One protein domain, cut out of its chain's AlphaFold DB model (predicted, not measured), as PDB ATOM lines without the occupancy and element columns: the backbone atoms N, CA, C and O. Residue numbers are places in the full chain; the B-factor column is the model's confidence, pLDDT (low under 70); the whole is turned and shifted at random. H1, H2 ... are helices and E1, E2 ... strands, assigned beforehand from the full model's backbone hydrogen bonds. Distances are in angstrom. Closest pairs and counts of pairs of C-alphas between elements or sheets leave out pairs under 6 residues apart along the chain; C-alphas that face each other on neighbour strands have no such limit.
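What this domain is: This is residues 4 to 122 of the 129 residues of a protein of Alexandrium andersonii (UniProt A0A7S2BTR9). With little regular structure, the model sets a small three-stranded sheet, E2 E1 E5, at one end and the hairpin E3 and E4 at the other, with short H2 between them and long loops joining the parts. The printed part has 119 residues, 32 in named elements, in the order E1 H1 E2 H2 E3 E4 E5; the class is mixed, and so is the sheet. It is loose, radius of gyration of the C-alphas 17.4 A, spanning 45 by 39 by 31 A.

Where its parts are: E1, residues 7 to 11, starts at C-alpha 7 (251.663, 209.346, 183.079) and is 13.6 A long. H1 is 16 to 19, E2 32 to 34, H2 55 to 58. E3, 61 to 66, measures 15.5 A; E4, 75 to 80, 17.1 A. E5, 108 to 111, ends at C-alpha 111 (245.511, 197.954, 188.824).

How they stand to each other: E1 is antiparallel to E2 (N 33 to O 8, 2.7 A) and parallel to E5 (N 9 to O 108, 2.7 A). H1 and H2 are not on this sheet; both are too short for an O i to N i+4 pair. E3 and E4 are antiparallel at 160 degrees (N 62 to O 79, 2.8 A). E4 and E5 are apart.

The domain as a whole: C-alphas 30 and 70 are farthest apart, 48.6 A. The printed part has no cut. Links H1 to E2, E2 to H2 and E4 to E5 are long. Residues 42 to 48, 68 to 73 and 96 to 103 stand free. Mean pLDDT of the printed part is 75.4, with residues 91 to 105 among those under 70.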
ATOM      1  N   SER A   4     257.154 211.994 183.154       69.38
ATOM      2  CA  SER A   4     256.985 210.542 183.024       69.38
ATOM      3  C   SER A   4     256.389 209.897 184.272       69.38
ATOM      4  O   SER A   4     255.530 209.026 184.149       69.38
ATOM      5  N   SER A   5     256.770 210.362 185.466       72.19
ATOM      6  CA  SER A   5     256.266 209.841 186.741       72.19
ATOM      7  C   SER A   5     254.747 209.960 186.868       72.19
ATOM      8  O   SER A   5     254.130 209.180 187.583       72.19
ATOM      9  N   TYR A   6     254.132 210.909 186.159       76.12
ATOM     10  CA  TYR A   6     252.715 211.247 186.277       76.12
ATOM     11  C   TYR A   6     251.877 210.792 185.075       76.12
ATOM     12  O   TYR A   6     250.729 211.212 184.948       76.12
ATOM     13  N   ILE A   7     252.408 209.931 184.202       79.25
ATOM     14  CA  ILE A   7     251.663 209.346 183.079       79.25
ATOM     15  C   ILE A   7     251.382 207.870 183.380       79.25
ATOM     16  O   ILE A   7     252.303 207.067 183.547       79.25
ATOM     17  N   GLY A   8     250.105 207.487 183.410       78.69
ATOM     18  CA  GLY A   8     249.720 206.098 183.659       78.69
ATOM     19  C   GLY A   8     248.392 205.687 183.034       78.69
ATOM     20  O   GLY A   8     247.593 206.526 182.638       78.69
ATOM     21  N   ALA A   9     248.158 204.384 182.937       80.88
ATOM     22  CA  ALA A   9     246.889 203.774 182.564       80.88
ATOM     23  C   ALA A   9     246.226 203.172 183.810       80.88
ATOM     24  O   ALA A   9     246.912 202.629 184.672       80.88
ATOM     25  N   TYR A  10     244.901 203.244 183.903       79.69
ATOM     26  CA  TYR A  10     244.129 202.640 184.992       79.69
ATOM     27  C   TYR A  10     243.355 201.436 184.462       79.69
ATOM     28  O   TYR A  10     242.595 201.577 183.503       79.69
ATOM     29  N   VAL A  11     243.545 200.270 185.078       84.19
ATOM     30  CA  VAL A  11     242.902 199.006 184.690       84.19
ATOM     31  C   VAL A  11     242.201 198.377 185.891       84.19
ATOM     32  O   VAL A  11     242.628 198.557 187.025       84.19
ATOM     33  N   GLY A  12     241.138 197.612 185.649       78.62
ATOM     34  CA  GLY A  12     240.397 196.923 186.712       78.62
ATOM     35  C   GLY A  12     239.456 197.831 187.515       78.62
ATOM     36  O   GLY A  12     239.115 198.934 187.088       78.62
ATOM     37  N   PHE A  13     239.007 197.326 188.667       77.88
ATOM     38  CA  PHE A  13     238.046 197.985 189.559       77.88
ATOM     39  C   PHE A  13     238.595 198.013 190.981       77.88
ATOM     40  O   PHE A  13     239.135 197.009 191.447       77.88
ATOM     41  N   ALA A  14     238.450 199.143 191.667       79.06
ATOM     42  CA  ALA A  14     238.736 199.212 193.094       79.06
ATOM     43  C   ALA A  14     237.614 198.540 193.904       79.06
ATOM     44  O   ALA A  14     236.528 198.281 193.385       79.06
ATOM     45  N   SER A  15     237.860 198.238 195.184       80.25
ATOM     46  CA  SER A  15     236.777 197.779 196.065       80.25
ATOM     47  C   SER A  15     235.678 198.844 196.153       80.25
ATOM     48  O   SER A  15     235.969 200.038 196.062       80.25
ATOM     49  N   LYS A  16     234.417 198.440 196.357       78.19
ATOM     50  CA  LYS A  16     233.268 199.368 196.417       78.19
ATOM     51  C   LYS A  16     233.444 200.449 197.485       78.19
ATOM     52  O   LYS A  16     232.924 201.554 197.350       78.19
ATOM     53  N   GLU A  17     234.149 200.117 198.557       77.25
ATOM     54  CA  GLU A  17     234.509 201.006 199.653       77.25
ATOM     55  C   GLU A  17     235.517 202.054 199.172       77.25
ATOM     56  O   GLU A  17     235.300 203.247 199.365       77.25
ATOM     57  N   SER A  18     236.564 201.621 198.463       74.69
ATOM     58  CA  SER A  18     237.607 202.499 197.916       74.69
ATOM     59  C   SER A  18     237.088 203.388 196.782       74.69
ATOM     60  O   SER A  18     237.485 204.546 196.675       74.69
ATOM     61  N   GLU A  19     236.163 202.885 195.958       74.56
ATOM     62  CA  GLU A  19     235.542 203.642 194.862       74.56
ATOM     63  C   GLU A  19     234.795 204.891 195.343       74.56
ATOM     64  O   GLU A  19     234.682 205.852 194.590       74.56
ATOM     65  N   ARG A  20     234.326 204.939 196.597       73.12
ATOM     66  CA  ARG A  20     233.672 206.143 197.147       73.12
ATOM     67  C   ARG A  20     234.635 207.311 197.342       73.12
ATOM     68  O   ARG A  20     234.209 208.462 197.328       73.12
ATOM     69  N   PHE A  21     235.913 207.011 197.546       74.44
ATOM     70  CA  PHE A  21     236.951 208.004 197.827       74.44
ATOM     71  C   PHE A  21     237.804 208.311 196.597       74.44
ATOM     72  O   PHE A  21     238.503 209.323 196.556       74.44
ATOM     73  N   ILE A  22     237.733 207.459 195.575       73.31
ATOM     74  CA  ILE A  22     238.451 207.628 194.319       73.31
ATOM     75  C   ILE A  22     237.474 208.157 193.283       73.31
ATOM     76  O   ILE A  22     236.462 207.533 192.985       73.31
ATOM     77  N   ARG A  23     237.804 209.293 192.671       70.12
ATOM     78  CA  ARG A  23     237.040 209.849 191.546       70.12
ATOM     79  C   ARG A  23     237.280 209.041 190.271       70.12
ATOM     80  O   ARG A  23     238.000 209.483 189.379       70.12
ATOM     81  N   THR A  24     236.733 207.825 190.225       66.31
ATOM     82  CA  THR A  24     236.871 206.869 189.111       66.31
ATOM     83  C   THR A  24     236.187 207.350 187.829       66.31
ATOM     84  O   THR A  24     236.571 206.931 186.740       66.31
ATOM     85  N   ASP A  25     235.236 208.285 187.936       66.00
ATOM     86  CA  ASP A  25     234.534 208.949 186.829       66.00
ATOM     87  C   ASP A  25     235.483 209.652 185.850       66.00
ATOM     88  O   ASP A  25     235.214 209.720 184.649       66.00
ATOM     89  N   ARG A  26     236.628 210.131 186.347       65.12
ATOM     90  CA  ARG A  26     237.656 210.770 185.519       65.12
ATOM     91  C   ARG A  26     238.591 209.781 184.833       65.12
ATOM     92  O   ARG A  26     239.328 210.177 183.927       65.12
ATOM     93  N   PHE A  27     238.551 208.507 185.222       66.12
ATOM     94  CA  PHE A  27     239.439 207.502 184.672       66.12
ATOM     95  C   PHE A  27     238.832 206.876 183.409       66.12
ATOM     96  O   PHE A  27     237.958 206.011 183.461       66.12
ATOM     97  N   LYS A  28     239.337 207.269 182.231       63.31
ATOM     98  CA  LYS A  28     239.091 206.526 180.986       63.31
ATOM     99  C   LYS A  28     239.689 205.122 181.111       63.31
ATOM    100  O   LYS A  28     240.908 204.978 181.165       63.31
ATOM    101  N   ARG A  29     238.828 204.099 181.090       62.31
ATOM    102  CA  ARG A  29     239.181 202.680 181.304       62.31
ATOM    103  C   ARG A  29     240.236 202.115 180.335       62.31
ATOM    104  O   ARG A  29     240.815 201.091 180.649       62.31
ATOM    105  N   ASN A  30     240.513 202.792 179.213       59.66
ATOM    106  CA  ASN A  30     241.445 202.351 178.165       59.66
ATOM    107  C   ASN A  30     242.334 203.496 177.620       59.66
ATOM    108  O   ASN A  30     242.486 203.639 176.407       59.66
ATOM    109  N   GLY A  31     242.887 204.362 178.474       66.94
ATOM    110  CA  GLY A  31     243.760 205.448 178.009       66.94
ATOM    111  C   GLY A  31     244.794 205.899 179.032       66.94
ATOM    112  O   GLY A  31     244.616 205.706 180.234       66.94
ATOM    113  N   CYS A  32     245.867 206.524 178.541       73.25
ATOM    114  CA  CYS A  32     246.816 207.239 179.385       73.25
ATOM    115  C   CYS A  32     246.120 208.426 180.050       73.25
ATOM    116  O   CYS A  32     245.354 209.154 179.416       73.25
ATOM    117  N   GLN A  33     246.414 208.625 181.322       74.38
ATOM    118  CA  GLN A  33     245.874 209.687 182.144       74.38
ATOM    119  C   GLN A  33     246.997 210.374 182.896       74.38
ATOM    120  O   GLN A  33     248.000 209.760 183.273       74.38
ATOM    121  N   LEU A  34     246.795 211.670 183.099       75.88
ATOM    122  CA  LEU A  34     247.705 212.510 183.843       75.88
ATOM    123  C   LEU A  34     247.364 212.401 185.328       75.88
ATOM    124  O   LEU A  34     246.269 212.767 185.748       75.88
ATOM    125  N   LEU A  35     248.309 211.922 186.127       77.19
ATOM    126  CA  LEU A  35     248.186 211.792 187.580       77.19
ATOM    127  C   LEU A  35     248.542 213.106 188.297       77.19
ATOM    128  O   LEU A  35     249.148 213.089 189.365       77.19
ATOM    129  N   LEU A  36     248.196 214.246 187.698       79.06
ATOM    130  CA  LEU A  36     248.366 215.573 188.282       79.06
ATOM    131  C   LEU A  36     247.037 216.053 188.857       79.06
ATOM    132  O   LEU A  36     245.990 215.933 188.223       79.06
ATOM    133  N   MET A  37     247.104 216.626 190.052       77.38
ATOM    134  CA  MET A  37     245.986 217.314 190.677       77.38
ATOM    135  C   MET A  37     246.327 218.796 190.751       77.38
ATOM    136  O   MET A  37     247.358 219.167 191.308       77.38
ATOM    137  N   ASP A  38     245.469 219.623 190.166       79.25
ATOM    138  CA  ASP A  38     245.513 221.065 190.369       79.25
ATOM    139  C   ASP A  38     244.801 221.387 191.686       79.25
ATOM    140  O   ASP A  38     243.630 221.041 191.856       79.25
ATOM    141  N   MET A  39     245.525 222.001 192.624       71.31
ATOM    142  CA  MET A  39     244.982 222.416 193.924       71.31
ATOM    143  C   MET A  39     244.327 223.805 193.859       71.31
ATOM    144  O   MET A  39     243.729 224.258 194.831       71.31
ATOM    145  N   GLY A  40     244.399 224.484 192.712       68.62
ATOM    146  CA  GLY A  40     243.844 225.814 192.522       68.62
ATOM    147  C   GLY A  40     244.637 226.919 193.226       68.62
ATOM    148  O   GLY A  40     245.585 226.706 193.977       68.62
ATOM    149  N   TRP A  41     244.227 228.153 192.957       60.69
ATOM    150  CA  TRP A  41     244.863 229.388 193.431       60.69
ATOM    151  C   TRP A  41     244.481 229.746 194.875       60.69
ATOM    152  O   TRP A  41     245.166 230.545 195.506       60.69
ATOM    153  N   ALA A  42     243.410 229.147 195.407       57.97
ATOM    154  CA  ALA A  42     242.954 229.349 196.782       57.97
ATOM    155  C   ALA A  42     243.765 228.548 197.821       57.97
ATOM    156  O   ALA A  42     243.705 228.864 199.005       57.97
ATOM    157  N   GLU A  43     244.551 227.553 197.395       58.53
ATOM    158  CA  GLU A  43     245.385 226.721 198.275       58.53
ATOM    159  C   GLU A  43     246.852 227.176 198.301       58.53
ATOM    160  O   GLU A  43     247.795 226.382 198.298       58.53
ATOM    161  N   MET A  44     247.067 228.494 198.337       59.69
ATOM    162  CA  MET A  44     248.376 229.031 198.697       59.69
ATOM    163  C   MET A  44     248.670 228.676 200.155       59.69
ATOM    164  O   MET A  44     247.955 229.079 201.070       59.69
ATOM    165  N   THR A  45     249.745 227.922 200.382       71.75
ATOM    166  CA  THR A  45     250.229 227.688 201.745       71.75
ATOM    167  C   THR A  45     250.748 228.998 202.342       71.75
ATOM    168  O   THR A  45     251.136 229.912 201.611       71.75
ATOM    169  N   LEU A  46     250.853 229.065 203.673       75.88
ATOM    170  CA  LEU A  46     251.486 230.187 204.388       75.88
ATOM    171  C   LEU A  46     252.906 230.512 203.879       75.88
ATOM    172  O   LEU A  46     253.384 231.627 204.062       75.88
ATOM    173  N   ASN A  47     253.560 229.556 203.211       78.75
ATOM    174  CA  ASN A  47     254.924 229.667 202.704       78.75
ATOM    175  C   ASN A  47     254.984 229.941 201.188       78.75
ATOM    176  O   ASN A  47     256.058 229.856 200.593       78.75
ATOM    177  N   GLY A  48     253.851 230.263 200.555       80.81
ATOM    178  CA  GLY A  48     253.750 230.548 199.124       80.81
ATOM    179  C   GLY A  48     253.335 229.340 198.268       80.81
ATOM    180  O   GLY A  48     252.796 228.351 198.788       80.81
ATOM    181  N   PRO A  49     253.544 229.422 196.938       78.94
ATOM    182  CA  PRO A  49     253.207 228.352 196.003       78.94
ATOM    183  C   PRO A  49     253.925 227.051 196.373       78.94
ATOM    184  O   PRO A  49     255.152 227.007 196.433       78.94
ATOM    185  N   THR A  50     253.160 225.987 196.618       79.62
ATOM    186  CA  THR A  50     253.694 224.679 197.017       79.62
ATOM    187  C   THR A  50     253.294 223.621 196.003       79.62
ATOM    188  O   THR A  50     252.150 223.571 195.562       79.62
ATOM    189  N   ILE A  51     254.246 222.758 195.646       81.12
ATOM    190  CA  ILE A  51     254.000 221.566 194.833       81.12
ATOM    191  C   ILE A  51     254.081 220.354 195.752       81.12
ATOM    192  O   ILE A  51     255.082 220.162 196.443       81.12
ATOM    193  N   ILE A  52     253.049 219.515 195.729       82.88
ATOM    194  CA  ILE A  52     253.035 218.257 196.472       82.88
ATOM    195  C   ILE A  52     253.525 217.136 195.555       82.88
ATOM    196  O   ILE A  52     252.883 216.778 194.565       82.88
ATOM    197  N   LEU A  53     254.676 216.559 195.897       86.69
ATOM    198  CA  LEU A  53     255.190 215.360 195.245       86.69
ATOM    199  C   LEU A  53     254.589 214.133 195.931       86.69
ATOM    200  O   LEU A  53     254.903 213.829 197.077       86.69
ATOM    201  N   GLY A  54     253.674 213.465 195.235       85.56
ATOM    202  CA  GLY A  54     253.016 212.263 195.733       85.56
ATOM    203  C   GLY A  54     253.716 210.967 195.326       85.56
ATOM    204  O   GLY A  54     254.807 210.944 194.757       85.56
ATOM    205  N   MET A  55     252.996 209.864 195.534       84.25
ATOM    206  CA  MET A  55     253.427 208.511 195.167       84.25
ATOM    207  C   MET A  55     253.945 208.340 193.730       84.25
ATOM    208  O   MET A  55     254.894 207.577 193.567       84.25
ATOM    209  N   PRO A  56     253.395 208.994 192.684       81.94
ATOM    210  CA  PRO A  56     253.928 208.822 191.334       81.94
ATOM    211  C   PRO A  56     255.411 209.223 191.227       81.94
ATOM    212  O   PRO A  56     256.181 208.528 190.572       81.94
ATOM    213  N   PHE A  57     255.832 210.268 191.951       84.94
ATOM    214  CA  PHE A  57     257.233 210.678 192.045       84.94
ATOM    215  C   PHE A  57     258.072 209.666 192.839       84.94
ATOM    216  O   PHE A  57     259.082 209.185 192.338       84.94
ATOM    217  N   PHE A  58     257.628 209.278 194.039       85.88
ATOM    218  CA  PHE A  58     258.381 208.361 194.910       85.88
ATOM    219  C   PHE A  58     258.547 206.942 194.346       85.88
ATOM    220  O   PHE A  58     259.442 206.217 194.763       85.88
ATOM    221  N   ARG A  59     257.703 206.526 193.394       81.75
ATOM    222  CA  ARG A  59     257.859 205.241 192.684       81.75
ATOM    223  C   ARG A  59     258.889 205.291 191.558       81.75
ATOM    224  O   ARG A  59     259.351 204.242 191.127       81.75
ATOM    225  N   GLU A  60     259.181 206.479 191.039       82.31
ATOM    226  CA  GLU A  60     260.218 206.691 190.024       82.31
ATOM    227  C   GLU A  60     261.569 206.995 190.678       82.31
ATOM    228  O   GLU A  60     262.611 206.607 190.154       82.31
ATOM    229  N   PHE A  61     261.549 207.676 191.826       87.31
ATOM    230  CA  PHE A  61     262.745 208.140 192.510       87.31
ATOM    231  C   PHE A  61     262.823 207.602 193.932       87.31
ATOM    232  O   PHE A  61     262.006 207.946 194.795       87.31
ATOM    233  N   TYR A  62     263.882 206.841 194.190       88.19
ATOM    234  CA  TYR A  62     264.309 206.534 195.540       88.19
ATOM    235  C   TYR A  62     264.618 207.849 196.252       88.19
ATOM    236  O   TYR A  62     265.440 208.640 195.785       88.19
ATOM    237  N   THR A  63     263.922 208.107 197.356       89.81
ATOM    238  CA  THR A  63     263.987 209.388 198.060       89.81
ATOM    239  C   THR A  63     264.429 209.162 199.495       89.81
ATOM    240  O   THR A  63     263.806 208.401 200.228       89.81
ATOM    241  N   THR A  64     265.491 209.848 199.907       90.75
ATOM    242  CA  THR A  64     265.999 209.823 201.283       90.75
ATOM    243  C   THR A  64     265.776 211.178 201.936       90.75
ATOM    244  O   THR A  64     266.135 212.214 201.375       90.75
ATOM    245  N   PHE A  65     265.206 211.164 203.139       90.81
ATOM    246  CA  PHE A  65     265.027 212.353 203.965       90.81
ATOM    247  C   PHE A  65     266.106 212.369 205.035       90.81
ATOM    248  O   PHE A  65     266.114 211.529 205.934       90.81
ATOM    249  N   ASN A  66     267.010 213.335 204.954       89.69
ATOM    250  CA  ASN A  66     267.950 213.584 206.026       89.69
ATOM    251  C   ASN A  66     267.294 214.530 207.036       89.69
ATOM    252  O   ASN A  66     267.041 215.698 206.738       89.69
ATOM    253  N   LEU A  67     266.993 214.003 208.222       88.19
ATOM    254  CA  LEU A  67     266.310 214.713 209.303       88.19
ATOM    255  C   LEU A  67     267.234 215.009 210.494       88.19
ATOM    256  O   LEU A  67     266.733 215.108 211.611       88.19
ATOM    257  N   ASN A  68     268.548 215.143 210.267       83.06
ATOM    258  CA  ASN A  68     269.545 215.477 211.294       83.06
ATOM    259  C   ASN A  68     269.049 216.538 212.305       83.06
ATOM    260  O   ASN A  68     268.243 217.411 211.975       83.06
ATOM    261  N   GLU A  69     269.570 216.488 213.536       76.94
ATOM    262  CA  GLU A  69     269.025 217.183 214.721       76.94
ATOM    263  C   GLU A  69     268.878 218.721 214.590       76.94
ATOM    264  O   GLU A  69     268.127 219.344 215.341       76.94
ATOM    265  N   GLY A  70     269.529 219.356 213.608       72.50
ATOM    266  CA  GLY A  70     269.472 220.800 213.365       72.50
ATOM    267  C   GLY A  70     268.489 221.220 212.263       72.50
ATOM    268  O   GLY A  70     268.414 220.620 211.194       72.50
ATOM    269  N   ARG A  71     267.782 222.346 212.460       66.44
ATOM    270  CA  ARG A  71     266.885 222.937 211.437       66.44
ATOM    271  C   ARG A  71     267.589 223.288 210.113       66.44
ATOM    272  O   ARG A  71     266.911 223.375 209.098       66.44
ATOM    273  N   GLY A  72     268.911 223.484 210.118       71.19
ATOM    274  CA  GLY A  72     269.696 223.895 208.945       71.19
ATOM    275  C   GLY A  72     270.331 222.761 208.132       71.19
ATOM    276  O   GLY A  72     270.898 223.031 207.081       71.19
ATOM    277  N   THR A  73     270.257 221.509 208.593       78.06
ATOM    278  CA  THR A  73     270.924 220.363 207.944       78.06
ATOM    279  C   THR A  73     269.947 219.375 207.313       78.06
ATOM    280  O   THR A  73     270.353 218.308 206.856       78.06
ATOM    281  N   ARG A  74     268.658 219.733 207.265       87.50
ATOM    282  CA  ARG A  74     267.624 218.911 206.640       87.50
ATOM    283  C   ARG A  74     267.751 218.973 205.131       87.50
ATOM    284  O   ARG A  74     267.761 220.058 204.551       87.50
ATOM    285  N   SER A  75     267.810 217.815 204.497       89.38
ATOM    286  CA  SER A  75     267.919 217.718 203.046       89.38
ATOM    287  C   SER A  75     267.117 216.541 202.515       89.38
ATOM    288  O   SER A  75     266.796 215.593 203.234       89.38
ATOM    289  N   ILE A  76     266.757 216.635 201.239       88.50
ATOM    290  CA  ILE A  76     266.094 215.569 200.500       88.50
ATOM    291  C   ILE A  76     267.033 215.186 199.366       88.50
ATOM    292  O   ILE A  76     267.468 216.045 198.598       88.50
ATOM    293  N   SER A  77     267.353 213.903 199.273       89.00
ATOM    294  CA  SER A  77     268.172 213.345 198.199       89.00
ATOM    295  C   SER A  77     267.328 212.386 197.376       89.00
ATOM    296  O   SER A  77     266.555 211.609 197.935       89.00
ATOM    297  N   VAL A  78     267.460 212.456 196.052       88.06
ATOM    298  CA  VAL A  78     266.675 211.657 195.107       88.06
ATOM    299  C   VAL A  78     267.588 210.998 194.081       88.06
ATOM    300  O   VAL A  78     268.507 211.638 193.572       88.06
ATOM    301  N   ALA A  79     267.318 209.735 193.770       88.56
ATOM    302  CA  ALA A  79     267.986 208.969 192.721       88.56
ATOM    303  C   ALA A  79     266.950 208.119 191.967       88.56
ATOM    304  O   ALA A  79     265.928 207.775 192.562       88.56
ATOM    305  N   PRO A  80     267.160 207.780 190.682       87.12
ATOM    306  CA  PRO A  80     266.279 206.855 189.971       87.12
ATOM    307  C   PRO A  80     266.120 205.543 190.747       87.12
ATOM    308  O   PRO A  80     267.108 204.999 191.238       87.12
ATOM    309  N   ALA A  81     264.890 205.057 190.881       85.69
ATOM    310  CA  ALA A  81     264.606 203.773 191.509       85.69
ATOM    311  C   ALA A  81     264.677 202.632 190.485       85.69
ATOM    312  O   ALA A  81     264.322 202.806 189.315       85.69
ATOM    313  N   ASP A  82     265.100 201.453 190.925       84.50
ATOM    314  CA  ASP A  82     264.973 200.216 190.160       84.50
ATOM    315  C   ASP A  82     263.622 199.508 190.414       84.50
ATOM    316  O   ASP A  82     262.701 200.048 191.034       84.50
ATOM    317  N   ALA A  83     263.476 198.276 189.913       83.25
ATOM    318  CA  ALA A  83     262.265 197.477 190.106       83.25
ATOM    319  C   ALA A  83     262.024 197.057 191.571       83.25
ATOM    320  O   ALA A  83     260.886 196.741 191.926       83.25
ATOM    321  N   GLY A  84     263.070 197.051 192.401       85.00
ATOM    322  CA  GLY A  84     263.024 196.758 193.832       85.00
ATOM    323  C   GLY A  84     262.732 197.981 194.704       85.00
ATOM    324  O   GLY A  84     262.664 197.841 195.921       85.00
ATOM    325  N   CYS A  85     262.516 199.158 194.103       77.25
ATOM    326  CA  CYS A  85     262.475 200.437 194.814       77.25
ATOM    327  C   CYS A  85     263.791 200.742 195.555       77.25
ATOM    328  O   CYS A  85     263.765 201.371 196.613       77.25
ATOM    329  N   GLU A  86     264.927 200.325 194.997       85.75
ATOM    330  CA  GLU A  86     266.270 200.654 195.477       85.75
ATOM    331  C   GLU A  86     266.922 201.701 194.560       85.75
ATOM    332  O   GLU A  86     266.509 201.862 193.406       85.75
ATOM    333  N   PRO A  87     267.905 202.479 195.050       84.56
ATOM    334  CA  PRO A  87     268.610 203.433 194.205       84.56
ATOM    335  C   PRO A  87     269.351 202.695 193.086       84.56
ATOM    336  O   PRO A  87     270.260 201.906 193.335       84.56
ATOM    337  N   ASN A  88     268.997 202.994 191.839       83.62
ATOM    338  CA  ASN A  88     269.659 202.437 190.671       83.62
ATOM    339  C   ASN A  88     271.030 203.105 190.483       83.62
ATOM    340  O   ASN A  88     271.137 204.196 189.920       83.62
ATOM    341  N   LEU A  89     272.081 202.435 190.958       77.94
ATOM    342  CA  LEU A  89     273.464 202.924 190.920       77.94
ATOM    343  C   LEU A  89     274.047 202.995 189.498       77.94
ATOM    344  O   LEU A  89     275.027 203.703 189.272       77.94
ATOM    345  N   GLU A  90     273.446 202.293 188.533       73.00
ATOM    346  CA  GLU A  90     273.862 202.301 187.124       73.00
ATOM    347  C   GLU A  90     273.211 203.448 186.332       73.00
ATOM    348  O   GLU A  90     273.703 203.850 185.273       73.00
ATOM    349  N   ALA A  91     272.121 204.023 186.849       67.88
ATOM    350  CA  ALA A  91     271.410 205.123 186.214       67.88
ATOM    351  C   ALA A  91     272.141 206.457 186.438       67.88
ATOM    352  O   ALA A  91     271.881 207.190 187.390       67.88
ATOM    353  N   GLN A  92     273.022 206.826 185.504       59.22
ATOM    354  CA  GLN A  92     273.705 208.131 185.466       59.22
ATOM    355  C   GLN A  92     272.787 209.288 185.013       59.22
ATOM    356  O   GLN A  92     273.200 210.185 184.274       59.22
ATOM    357  N   THR A  93     271.516 209.272 185.405       58.53
ATOM    358  CA  THR A  93     270.523 210.223 184.902       58.53
ATOM    359  C   THR A  93     270.377 211.386 185.873       58.53
ATOM    360  O   THR A  93     269.964 211.217 187.019       58.53
ATOM    361  N   GLN A  94     270.681 212.603 185.416       60.97
ATOM    362  CA  GLN A  94     270.329 213.807 186.163       60.97
ATOM    363  C   GLN A  94     268.796 213.901 186.254       60.97
ATOM    364  O   GLN A  94     268.110 214.044 185.244       60.97
ATOM    365  N   VAL A  95     268.270 213.856 187.481       63.25
ATOM    366  CA  VAL A  95     266.829 213.794 187.815       63.25
ATOM    367  C   VAL A  95     266.001 214.945 187.210       63.25
ATOM    368  O   VAL A  95     264.796 214.813 187.003       63.25
ATOM    369  N   PHE A  96     266.646 216.071 186.888       62.94
ATOM    370  CA  PHE A  96     266.009 217.275 186.346       62.94
ATOM    371  C   PHE A  96     266.569 217.724 184.989       62.94
ATOM    372  O   PHE A  96     266.485 218.907 184.663       62.94
ATOM    373  N   GLN A  97     267.117 216.814 184.179       57.56
ATOM    374  CA  GLN A  97     267.450 217.161 182.796       57.56
ATOM    375  C   GLN A  97     266.177 217.476 182.000       57.56
ATOM    376  O   GLN A  97     265.268 216.658 181.883       57.56
ATOM    377  N   THR A  98     266.124 218.684 181.445       51.66
ATOM    378  CA  THR A  98     265.086 219.147 180.510       51.66
ATOM    379  C   THR A  98     265.261 218.574 179.101       51.66
ATOM    380  O   THR A  98     264.384 218.729 178.259       51.66
ATOM    381  N   GLU A  99     266.383 217.901 178.840       58.34
ATOM    382  CA  GLU A  99     266.863 217.541 177.508       58.34
ATOM    383  C   GLU A  99     267.361 216.084 177.515       58.34
ATOM    384  O   GLU A  99     268.438 215.823 178.046       58.34
ATOM    385  N   ARG A 100     266.566 215.165 176.932       51.31
ATOM    386  CA  ARG A 100     266.798 213.734 176.573       51.31
ATOM    387  C   ARG A 100     265.654 212.879 177.132       51.31
ATOM    388  O   ARG A 100     265.454 212.823 178.331       51.31
ATOM    389  N   SER A 101     264.823 212.192 176.361       47.16
ATOM    390  CA  SER A 101     264.811 211.842 174.943       47.16
ATOM    391  C   SER A 101     263.340 211.683 174.544       47.16
ATOM    392  O   SER A 101     262.510 211.368 175.392       47.16
ATOM    393  N   ARG A 102     263.005 211.788 173.252       50.62
ATOM    394  CA  ARG A 102     261.718 211.319 172.686       50.62
ATOM    395  C   ARG A 102     261.528 209.791 172.815       50.62
ATOM    396  O   ARG A 102     260.880 209.175 171.975       50.62
ATOM    397  N   ALA A 103     262.149 209.155 173.806       55.56
ATOM    398  CA  ALA A 103     261.903 207.764 174.115       55.56
ATOM    399  C   ALA A 103     260.434 207.658 174.521       55.56
ATOM    400  O   ALA A 103     259.962 208.412 175.373       55.56
ATOM    401  N   ALA A 104     259.704 206.770 173.853       58.53
ATOM    402  CA  ALA A 104     258.323 206.491 174.187       58.53
ATOM    403  C   ALA A 104     258.275 206.010 175.642       58.53
ATOM    404  O   ALA A 104     258.717 204.907 175.956       58.53
ATOM    405  N   VAL A 105     257.796 206.873 176.538       68.19
ATOM    406  CA  VAL A 105     257.589 206.526 177.942       68.19
ATOM    407  C   VAL A 105     256.454 205.516 177.985       68.19
ATOM    408  O   VAL A 105     255.330 205.826 177.584       68.19
ATOM    409  N   THR A 106     256.741 204.307 178.458       72.25
ATOM    410  CA  THR A 106     255.717 203.298 178.714       72.25
ATOM    411  C   THR A 106     254.866 203.754 179.904       72.25
ATOM    412  O   THR A 106     255.392 203.907 181.008       72.25
ATOM    413  N   PRO A 107     253.557 204.011 179.710       74.81
ATOM    414  CA  PRO A 107     252.683 204.465 180.784       74.81
ATOM    415  C   PRO A 107     252.631 203.425 181.897       74.81
ATOM    416  O   PRO A 107     252.486 202.228 181.635       74.81
ATOM    417  N   ARG A 108     252.683 203.870 183.152       75.94
ATOM    418  CA  ARG A 108     252.550 202.953 184.289       75.94
ATOM    419  C   ARG A 108     251.117 202.443 184.394       75.94
ATOM    420  O   ARG A 108     250.186 203.235 184.375       75.94
ATOM    421  N   VAL A 109     250.934 201.138 184.560       80.31
ATOM    422  CA  VAL A 109     249.603 200.537 184.715       80.31
ATOM    423  C   VAL A 109     249.249 200.437 186.201       80.31
ATOM    424  O   VAL A 109     249.940 199.774 186.976       80.31
ATOM    425  N   LEU A 110     248.177 201.114 186.608       79.25
ATOM    426  CA  LEU A 110     247.577 201.043 187.935       79.25
ATOM    427  C   LEU A 110     246.419 200.047 187.906       79.25
ATOM    428  O   LEU A 110     245.416 200.283 187.241       79.25
ATOM    429  N   ASP A 111     246.565 198.949 188.642       84.69
ATOM    430  CA  ASP A 111     245.511 197.954 188.824       84.69
ATOM    431  C   ASP A 111     244.616 198.349 190.003       84.69
ATOM    432  O   ASP A 111     245.032 198.291 191.166       84.69
ATOM    433  N   GLY A 112     243.384 198.750 189.694       81.50
ATOM    434  CA  GLY A 112     242.360 199.124 190.658       81.50
ATOM    435  C   GLY A 112     242.108 198.039 191.703       81.50
ATOM    436  O   GLY A 112     241.932 198.367 192.876       81.50
ATOM    437  N   ALA A 113     242.202 196.759 191.329       83.69
ATOM    438  CA  ALA A 113     241.939 195.646 192.242       83.69
ATOM    439  C   ALA A 113     242.983 195.534 193.364       83.69
ATOM    440  O   ALA A 113     242.732 194.918 194.402       83.69
ATOM    441  N   LYS A 114     244.161 196.139 193.174       86.00
ATOM    442  CA  LYS A 114     245.254 196.157 194.156       86.00
ATOM    443  C   LYS A 114     245.227 197.385 195.057       86.00
ATOM    444  O   LYS A 114     246.072 197.494 195.946       86.00
ATOM    445  N   ILE A 115     244.295 198.309 194.843       82.62
ATOM    446  CA  ILE A 115     244.163 199.484 195.693       82.62
ATOM    447  C   ILE A 115     243.718 199.034 197.084       82.62
ATOM    448  O   ILE A 115     242.700 198.363 197.253       82.62
ATOM    449  N   ARG A 116     244.510 199.409 198.088       81.12
ATOM    450  CA  ARG A 116     244.210 199.204 199.502       81.12
ATOM    451  C   ARG A 116     244.039 200.568 200.148       81.12
ATOM    452  O   ARG A 116     244.942 201.399 200.078       81.12
ATOM    453  N   GLY A 117     242.878 200.796 200.748       76.62
ATOM    454  CA  GLY A 117     242.668 201.938 201.627       76.62
ATOM    455  C   GLY A 117     243.276 201.683 203.010       76.62
ATOM    456  O   GLY A 117     243.511 200.528 203.375       76.62
ATOM    457  N   PRO A 118     243.544 202.733 203.800       77.38
ATOM    458  CA  PRO A 118     243.806 202.567 205.223       77.38
ATOM    459  C   PRO A 118     242.665 201.818 205.929       77.38
ATOM    460  O   PRO A 118     241.499 201.973 205.579       77.38
ATOM    461  N   GLN A 119     243.006 201.028 206.951       75.25
ATOM    462  CA  GLN A 119     242.074 200.104 207.619       75.25
ATOM    463  C   GLN A 119     240.811 200.779 208.175       75.25
ATOM    464  O   GLN A 119     239.749 200.166 208.185       75.25
ATOM    465  N   TRP A 120     240.899 202.050 208.578       74.38
ATOM    466  CA  TRP A 120     239.755 202.809 209.091       74.38
ATOM    467  C   TRP A 120     238.664 203.073 208.037       74.38
ATOM    468  O   TRP A 120     237.532 203.380 208.403       74.38
ATOM    469  N   LEU A 121     238.973 202.931 206.742       69.50
ATOM    470  CA  LEU A 121     237.981 202.997 205.661       69.50
ATOM    471  C   LEU A 121     237.139 201.721 205.546       69.50
ATOM    472  O   LEU A 121     236.053 201.767 204.971       69.50
ATOM    473  N   ASP A 122     237.643 200.595 206.055       65.44
ATOM    474  CA  ASP A 122     237.003 199.277 205.955       65.44
ATOM    475  C   ASP A 122     236.087 198.998 207.164       65.44
ATOM    476  O   ASP A 122     235.111 198.248 207.095       65.44
TER     477      ASP A 122